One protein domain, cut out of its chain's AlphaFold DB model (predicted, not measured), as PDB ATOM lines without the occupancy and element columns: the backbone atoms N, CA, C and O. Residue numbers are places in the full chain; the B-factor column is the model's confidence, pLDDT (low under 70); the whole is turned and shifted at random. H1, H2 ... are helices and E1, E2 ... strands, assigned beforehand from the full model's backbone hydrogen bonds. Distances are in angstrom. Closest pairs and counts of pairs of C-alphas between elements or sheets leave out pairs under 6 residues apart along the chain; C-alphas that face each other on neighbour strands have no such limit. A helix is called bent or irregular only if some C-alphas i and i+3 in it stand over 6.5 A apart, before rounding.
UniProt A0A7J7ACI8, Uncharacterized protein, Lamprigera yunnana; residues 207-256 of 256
ATOM      1  N   ALA A 207      41.161 -40.024  12.022       81.50
ATOM      2  CA  ALA A 207      41.493 -38.764  12.674       81.50
ATOM      3  C   ALA A 207      42.305 -39.059  13.947       81.50
ATOM      4  O   ALA A 207      42.079 -40.075  14.596       81.50
ATOM      5  N   ASN A 208      43.262 -38.215  14.294       86.75
ATOM      6  CA  ASN A 208      44.007 -38.319  15.542       86.75
ATOM      7  C   ASN A 208      44.309 -36.912  16.063       86.75
ATOM      8  O   ASN A 208      44.428 -35.962  15.293       86.75
ATOM      9  N   VAL A 209      44.405 -36.773  17.381       88.31
ATOM     10  CA  VAL A 209      44.815 -35.521  18.025       88.31
ATOM     11  C   VAL A 209      45.930 -35.851  18.998       88.31
ATOM     12  O   VAL A 209      45.734 -36.665  19.890       88.31
ATOM     13  N   ASN A 210      47.091 -35.226  18.830       90.25
ATOM     14  CA  ASN A 210      48.244 -35.422  19.702       90.25
ATOM     15  C   ASN A 210      48.421 -34.188  20.586       90.25
ATOM     16  O   ASN A 210      48.532 -33.075  20.076       90.25
ATOM     17  N   ILE A 211      48.448 -34.395  21.899       90.38
ATOM     18  CA  ILE A 211      48.529 -33.343  22.910       90.38
ATOM     19  C   ILE A 211      49.844 -33.526  23.680       90.38
ATOM     20  O   ILE A 211      50.005 -34.545  24.356       90.38
ATOM     21  N   PRO A 212      50.802 -32.591  23.582       89.94
ATOM     22  CA  PRO A 212      52.037 -32.666  24.353       89.94
ATOM     23  C   PRO A 212      51.770 -32.344  25.829       89.94
ATOM     24  O   PRO A 212      51.094 -31.370  26.146       89.94
ATOM     25  N   LEU A 213      52.299 -33.167  26.729       87.69
ATOM     26  CA  LEU A 213      52.264 -32.958  28.178       87.69
ATOM     27  C   LEU A 213      53.569 -32.297  28.646       87.69
ATOM     28  O   LEU A 213      54.583 -32.342  27.949       87.69
ATOM     29  N   LEU A 214      53.557 -31.726  29.854       84.88
ATOM     30  CA  LEU A 214      54.733 -31.080  30.458       84.88
ATOM     31  C   LEU A 214      55.895 -32.064  30.669       84.88
ATOM     32  O   LEU A 214      57.057 -31.704  30.512       84.88
ATOM     33  N   ASP A 215      55.573 -33.328  30.935       83.31
ATOM     34  CA  ASP A 215      56.524 -34.409  31.208       83.31
ATOM     35  C   ASP A 215      57.279 -34.887  29.947       83.31
ATOM     36  O   ASP A 215      57.942 -35.925  29.968       83.31
ATOM     37  N   GLY A 216      57.092 -34.213  28.806       83.19
ATOM     38  CA  GLY A 216      57.614 -34.622  27.499       83.19
ATOM     39  C   GLY A 216      56.884 -35.820  26.878       83.19
ATOM     40  O   GLY A 216      57.237 -36.275  25.791       83.19
ATOM     41  N   ARG A 217      55.851 -36.342  27.548       86.94
ATOM     42  CA  ARG A 217      54.969 -37.393  27.022       86.94
ATOM     43  C   ARG A 217      53.926 -36.792  26.080       86.94
ATOM     44  O   ARG A 217      53.558 -35.631  26.211       86.94
ATOM     45  N   VAL A 218      53.407 -37.597  25.157       88.00
ATOM     46  CA  VAL A 218      52.338 -37.186  24.233       88.00
ATOM     47  C   VAL A 218      51.087 -38.006  24.515       88.00
ATOM     48  O   VAL A 218      51.133 -39.234  24.546       88.00
ATOM     49  N   PHE A 219      49.967 -37.320  24.718       89.38
ATOM     50  CA  PHE A 219      48.651 -37.920  24.868       89.38
ATOM     51  C   PHE A 219      47.903 -37.875  23.535       89.38
ATOM     52  O   PHE A 219      47.588 -36.800  23.025       89.38
ATOM     53  N   SER A 220      47.627 -39.044  22.962       88.12
ATOM     54  CA  SER A 220      46.970 -39.166  21.659       88.12
ATOM     55  C   SER A 220      45.512 -39.588  21.808       88.12
ATOM     56  O   SER A 220      45.214 -40.650  22.352       88.12
ATOM     57  N   ILE A 221      44.602 -38.776  21.277       88.19
ATOM     58  CA  ILE A 221      43.172 -39.065  21.205       88.19
ATOM     59  C   ILE A 221      42.865 -39.664  19.834       88.19
ATOM     60  O   ILE A 221      43.182 -39.086  18.791       88.19
ATOM     61  N   LEU A 222      42.220 -40.828  19.856       87.06
ATOM     62  CA  LEU A 222      41.734 -41.549  18.685       87.06
ATOM     63  C   LEU A 222      40.192 -41.495  18.644       87.06
ATOM     64  O   LEU A 222      39.563 -41.346  19.692       87.06
ATOM     65  N   PRO A 223      39.558 -41.635  17.465       83.06
ATOM     66  CA  PRO A 223      38.111 -41.606  17.269       83.06
ATOM     67  C   PRO A 223      37.501 -42.947  17.692       83.06
ATOM     68  O   PRO A 223      36.920 -43.680  16.892       83.06
ATOM     69  N   GLU A 224      37.686 -43.295  18.959       82.12
ATOM     70  CA  GLU A 224      37.137 -44.485  19.592       82.12
ATOM     71  C   GLU A 224      36.161 -44.064  20.692       82.12
ATOM     72  O   GLU A 224      36.348 -43.055  21.376       82.12
ATOM     73  N   LYS A 225      35.064 -44.812  20.841       77.25
ATOM     74  CA  LYS A 225      34.054 -44.520  21.862       77.25
ATOM     75  C   LYS A 225      34.583 -44.944  23.235       77.25
ATOM     76  O   LYS A 225      35.114 -46.040  23.370       77.25
ATOM     77  N   GLY A 226      34.346 -44.120  24.257       72.50
ATOM     78  CA  GLY A 226      34.563 -44.510  25.655       72.50
ATOM     79  C   GLY A 226      35.892 -44.075  26.274       72.50
ATOM     80  O   GLY A 226      36.486 -44.840  27.031       72.50
ATOM     81  N   LEU A 227      36.346 -42.846  26.006       79.75
ATOM     82  CA  LEU A 227      37.446 -42.254  26.769       79.75
ATOM     83  C   LEU A 227      37.039 -42.132  28.249       79.75
ATOM     84  O   LEU A 227      36.127 -41.379  28.590       79.75
ATOM     85  N   ARG A 228      37.690 -42.898  29.131       82.62
ATOM     86  CA  ARG A 228      37.447 -42.835  30.580       82.62
ATOM     87  C   ARG A 228      38.126 -41.602  31.164       82.62
ATOM     88  O   ARG A 228      39.301 -41.373  30.894       82.62
ATOM     89  N   SER A 229      37.424 -40.878  32.033       78.38
ATOM     90  CA  SER A 229      37.973 -39.729  32.767       78.38
ATOM     91  C   SER A 229      39.201 -40.090  33.608       78.38
ATOM     92  O   SER A 229      40.096 -39.270  33.753       78.38
ATOM     93  N   SER A 230      39.289 -41.336  34.087       80.44
ATOM     94  CA  SER A 230      40.429 -41.845  34.858       80.44
ATOM     95  C   SER A 230      41.726 -41.994  34.052       80.44
ATOM     96  O   SER A 230      42.789 -42.137  34.643       80.44
ATOM     97  N   LEU A 231      41.650 -42.023  32.717       82.12
ATOM     98  CA  LEU A 231      42.808 -42.155  31.822       82.12
ATOM     99  C   LEU A 231      43.294 -40.802  31.290       82.12
ATOM    100  O   LEU A 231      44.296 -40.753  30.579       82.12
ATOM    101  N   ILE A 232      42.571 -39.720  31.590       86.50
ATOM    102  CA  ILE A 232      42.925 -38.382  31.129       86.50
ATOM    103  C   ILE A 232      44.012 -37.846  32.070       86.50
ATOM    104  O   ILE A 232      43.763 -37.729  33.273       86.50
ATOM    105  N   PRO A 233      45.218 -37.547  31.559       87.12
ATOM    106  CA  PRO A 233      46.288 -36.981  32.371       87.12
ATOM    107  C   PRO A 233      45.906 -35.581  32.864       87.12
ATOM    108  O   PRO A 233      45.023 -34.929  32.307       87.12
ATOM    109  N   ASN A 234      46.592 -35.097  33.897       86.81
ATOM    110  CA  ASN A 234      46.411 -33.720  34.338       86.81
ATOM    111  C   ASN A 234      46.942 -32.766  33.251       86.81
ATOM    112  O   ASN A 234      48.096 -32.875  32.840       86.81
ATOM    113  N   ILE A 235      46.080 -31.881  32.749       86.25
ATOM    114  CA  ILE A 235      46.373 -30.975  31.634       86.25
ATOM    115  C   ILE A 235      46.551 -29.563  32.189       86.25
ATOM    116  O   ILE A 235      45.713 -29.076  32.948       86.25
ATOM    117  N   ASP A 236      47.618 -28.894  31.763       88.88
ATOM    118  CA  ASP A 236      47.914 -27.515  32.144       88.88
ATOM    119  C   ASP A 236      46.787 -26.539  31.722       88.88
ATOM    120  O   ASP A 236      46.237 -26.667  30.619       88.88
ATOM    121  N   PRO A 237      46.421 -25.535  32.546       90.19
ATOM    122  CA  PRO A 237      45.388 -24.553  32.217       90.19
ATOM    123  C   PRO A 237      45.615 -23.790  30.906       90.19
ATOM    124  O   PRO A 237      44.633 -23.442  30.243       90.19
ATOM    125  N   SER A 238      46.863 -23.522  30.504       90.00
ATOM    126  CA  SER A 238      47.128 -22.840  29.230       90.00
ATOM    127  C   SER A 238      46.818 -23.754  28.041       90.00
ATOM    128  O   SER A 238      46.122 -23.352  27.104       90.00
ATOM    129  N   LEU A 239      47.231 -25.020  28.132       90.19
ATOM    130  CA  LEU A 239      46.977 -26.052  27.132       90.19
ATOM    131  C   LEU A 239      45.484 -26.384  27.029       90.19
ATOM    132  O   LEU A 239      44.959 -26.590  25.935       90.19
ATOM    133  N   ARG A 240      44.759 -26.345  28.150       92.06
ATOM    134  CA  ARG A 240      43.304 -26.525  28.179       92.06
ATOM    135  C   ARG A 240      42.569 -25.496  27.313       92.06
ATOM    136  O   ARG A 240      41.704 -25.886  26.533       92.06
ATOM    137  N   LYS A 241      42.950 -24.213  27.372       94.50
ATOM    138  CA  LYS A 241      42.367 -23.162  26.510       94.50
ATOM    139  C   LYS A 241      42.630 -23.413  25.021       94.50
ATOM    140  O   LYS A 241      41.769 -23.156  24.178       94.50
ATOM    141  N   GLN A 242      43.811 -23.935  24.686       92.81
ATOM    142  CA  GLN A 242      44.149 -24.294  23.305       92.81
ATOM    143  C   GLN A 242      43.291 -25.466  22.812       92.81
ATOM    144  O   GLN A 242      42.771 -25.421  21.699       92.81
ATOM    145  N   ILE A 243      43.081 -26.478  23.659       92.81
ATOM    146  CA  ILE A 243      42.204 -27.619  23.360       92.81
ATOM    147  C   ILE A 243      40.750 -27.160  23.175       92.81
ATOM    148  O   ILE A 243      40.078 -27.630  22.259       92.81
ATOM    149  N   GLU A 244      40.262 -26.223  23.990       94.31
ATOM    150  CA  GLU A 244      38.925 -25.632  23.832       94.31
ATOM    151  C   GLU A 244      38.786 -24.894  22.493       94.31
ATOM    152  O   GLU A 244      37.845 -25.148  21.740       94.31
ATOM    153  N   THR A 245      39.774 -24.073  22.130       95.44
ATOM    154  CA  THR A 245      39.810 -23.392  20.824       95.44
ATOM    155  C   THR A 245      39.811 -24.398  19.667       95.44
ATOM    156  O   THR A 245      39.093 -24.237  18.678       95.44
ATOM    157  N   LEU A 246      40.588 -25.478  19.796       93.19
ATOM    158  CA  LEU A 246      40.647 -26.547  18.804       93.19
ATOM    159  C   LEU A 246      39.299 -27.266  18.670       93.19
ATOM    160  O   LEU A 246      38.857 -27.525  17.552       93.19
ATOM    161  N   ARG A 247      38.619 -27.549  19.786       93.38
ATOM    162  CA  ARG A 247      37.274 -28.143  19.795       93.38
ATOM    163  C   ARG A 247      36.283 -27.274  19.029       93.38
ATOM    164  O   ARG A 247      35.499 -27.799  18.237       93.38
ATOM    165  N   ASP A 248      36.310 -25.966  19.249       95.94
ATOM    166  CA  ASP A 248      35.390 -25.042  18.590       95.94
ATOM    167  C   ASP A 248      35.676 -24.955  17.080       95.94
ATOM    168  O   ASP A 248      34.745 -24.954  16.271       95.94
ATOM    169  N   ASN A 249      36.949 -24.994  16.676       94.44
ATOM    170  CA  ASN A 249      37.344 -25.077  15.267       94.44
ATOM    171  C   ASN A 249      36.882 -26.387  14.614       94.44
ATOM    172  O   ASN A 249      36.264 -26.358  13.551       94.44
ATOM    173  N   LEU A 250      37.109 -27.531  15.267       92.31
ATOM    174  CA  LEU A 250      36.633 -28.832  14.784       92.31
ATOM    175  C   LEU A 250      35.103 -28.868  14.685       92.31
ATOM    176  O   LEU A 250      34.560 -29.413  13.730       92.31
ATOM    177  N   SER A 251      34.402 -28.228  15.622       93.62
ATOM    178  CA  SER A 251      32.939 -28.123  15.596       93.62
ATOM    179  C   SER A 251      32.425 -27.320  14.400       93.62
ATOM    180  O   SER A 251      31.346 -27.619  13.899       93.62
ATOM    181  N   LYS A 252      33.175 -26.314  13.929       94.31
ATOM    182  CA  LYS A 252      32.845 -25.577  12.698       94.31
ATOM    183  C   LYS A 252      33.063 -26.440  11.457       94.31
ATOM    184  O   LYS A 252      32.197 -26.469  10.595       94.31
ATOM    185  N   VAL A 253      34.175 -27.176  11.405       92.06
ATOM    186  CA  VAL A 253      34.499 -28.085  10.290       92.06
ATOM    187  C   VAL A 253      33.458 -29.199  10.151       92.06
ATOM    188  O   VAL A 253      33.074 -29.544   9.043       92.06
ATOM    189  N   LEU A 254      32.959 -29.743  11.265       89.81
ATOM    190  CA  LEU A 254      31.944 -30.804  11.254       89.81
ATOM    191  C   LEU A 254      30.539 -30.330  10.846       89.81
ATOM    192  O   LEU A 254      29.677 -31.168  10.597       89.81
ATOM    193  N   LYS A 255      30.287 -29.018  10.841       86.50
ATOM    194  CA  LYS A 255      28.990 -28.418  10.485       86.50
ATOM    195  C   LYS A 255      28.937 -27.895   9.043       86.50
ATOM    196  O   LYS A 255      27.918 -27.314   8.676       86.50
ATOM    197  N   GLN A 256      30.023 -28.036   8.285       57.81
ATOM    198  CA  GLN A 256      30.107 -27.646   6.876       57.81
ATOM    199  C   GLN A 256      29.475 -28.682   5.948       57.81
ATOM    200  O   GLN A 256      29.523 -29.887   6.285       57.81
TER     201      GLN A 256
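What this domain is: This is residues 207 to 256 of the 256 residues of an uncharacterized protein of Lamprigera yunnana (UniProt A0A7J7ACI8). A two-stranded hairpin, E1 and E2, and one longer helix, H1, run roughly side by side with a gap between them, E1 being the strand nearer to H1. A long loop, residues 222 to 236, swings out from the hairpin and comes back to the helix; its residues 225 to 231 stick out, and so does the far end of the helix with the tail, residues 247 to 256. The printed part has 50 residues, with two named strands and then one named helix, in the order E1, E2, H1; the sheet is E1 - E2, antiparallel, and the class is mixed, helices and strands. The whole is only just loose, close to compact, with a radius of gyration of the C-alphas of 11.9 A and spans of 36 by 25 by 16 A.

Where its parts are: Begin at C-alpha 209, at (44.815, -35.521, 18.025), where E1 starts; it covers residues 209 to 212 and is 10.0 A long from first to last C-alpha. Past residues 213 to 217, a tight link, you reach E2, residues 218 to 221, 9.8 A long. The long link of 15 residues, 222 to 236, then leads to H1, residues 237 to 253. Find its first C-alpha, 237, at (45.388, -24.553, 32.217); from there the helix runs 24.7 A to C-alpha 253 at (34.499, -28.085, 10.290), and it is not bent.

How they stand to each other: Look first at E1 and E2, antiparallel neighbours that form a hairpin, with 157 degrees between their N-to-C directions. The C-alphas of Asn 210 and Ser 220 face each other at 4.4 A, and those of Pro 212 and Val 218 face each other at 4.5 A. Across the pair, N of 211 and O of 219 are 2.8 A apart, and N of 209 and O of 221 are 3.0 A apart, both within hydrogen-bond range. E1 and H1 are near each other, with no pair of C-alphas within 8 A but 5 pairs within 10 A. Along H1, every O i to N i+4 pair is within hydrogen-bond range.

The domain as a whole: The two C-alphas farthest apart are those of Asp 215, in the link between the strands, and Gln 256, the chain's last residue, at 36.5 A. Without the stretches that stand free, residues 225 to 231 and 247 to 256, the body has 33 residues and spans 24 by 22 by 13 A. The C-alphas of residues 222 to 236 lie 10 to 15 A from the mean of all C-alphas. The printed part has no cut. Its mean pLDDT, the model's own confidence, is 87.3, and residue 256 alone is under 70.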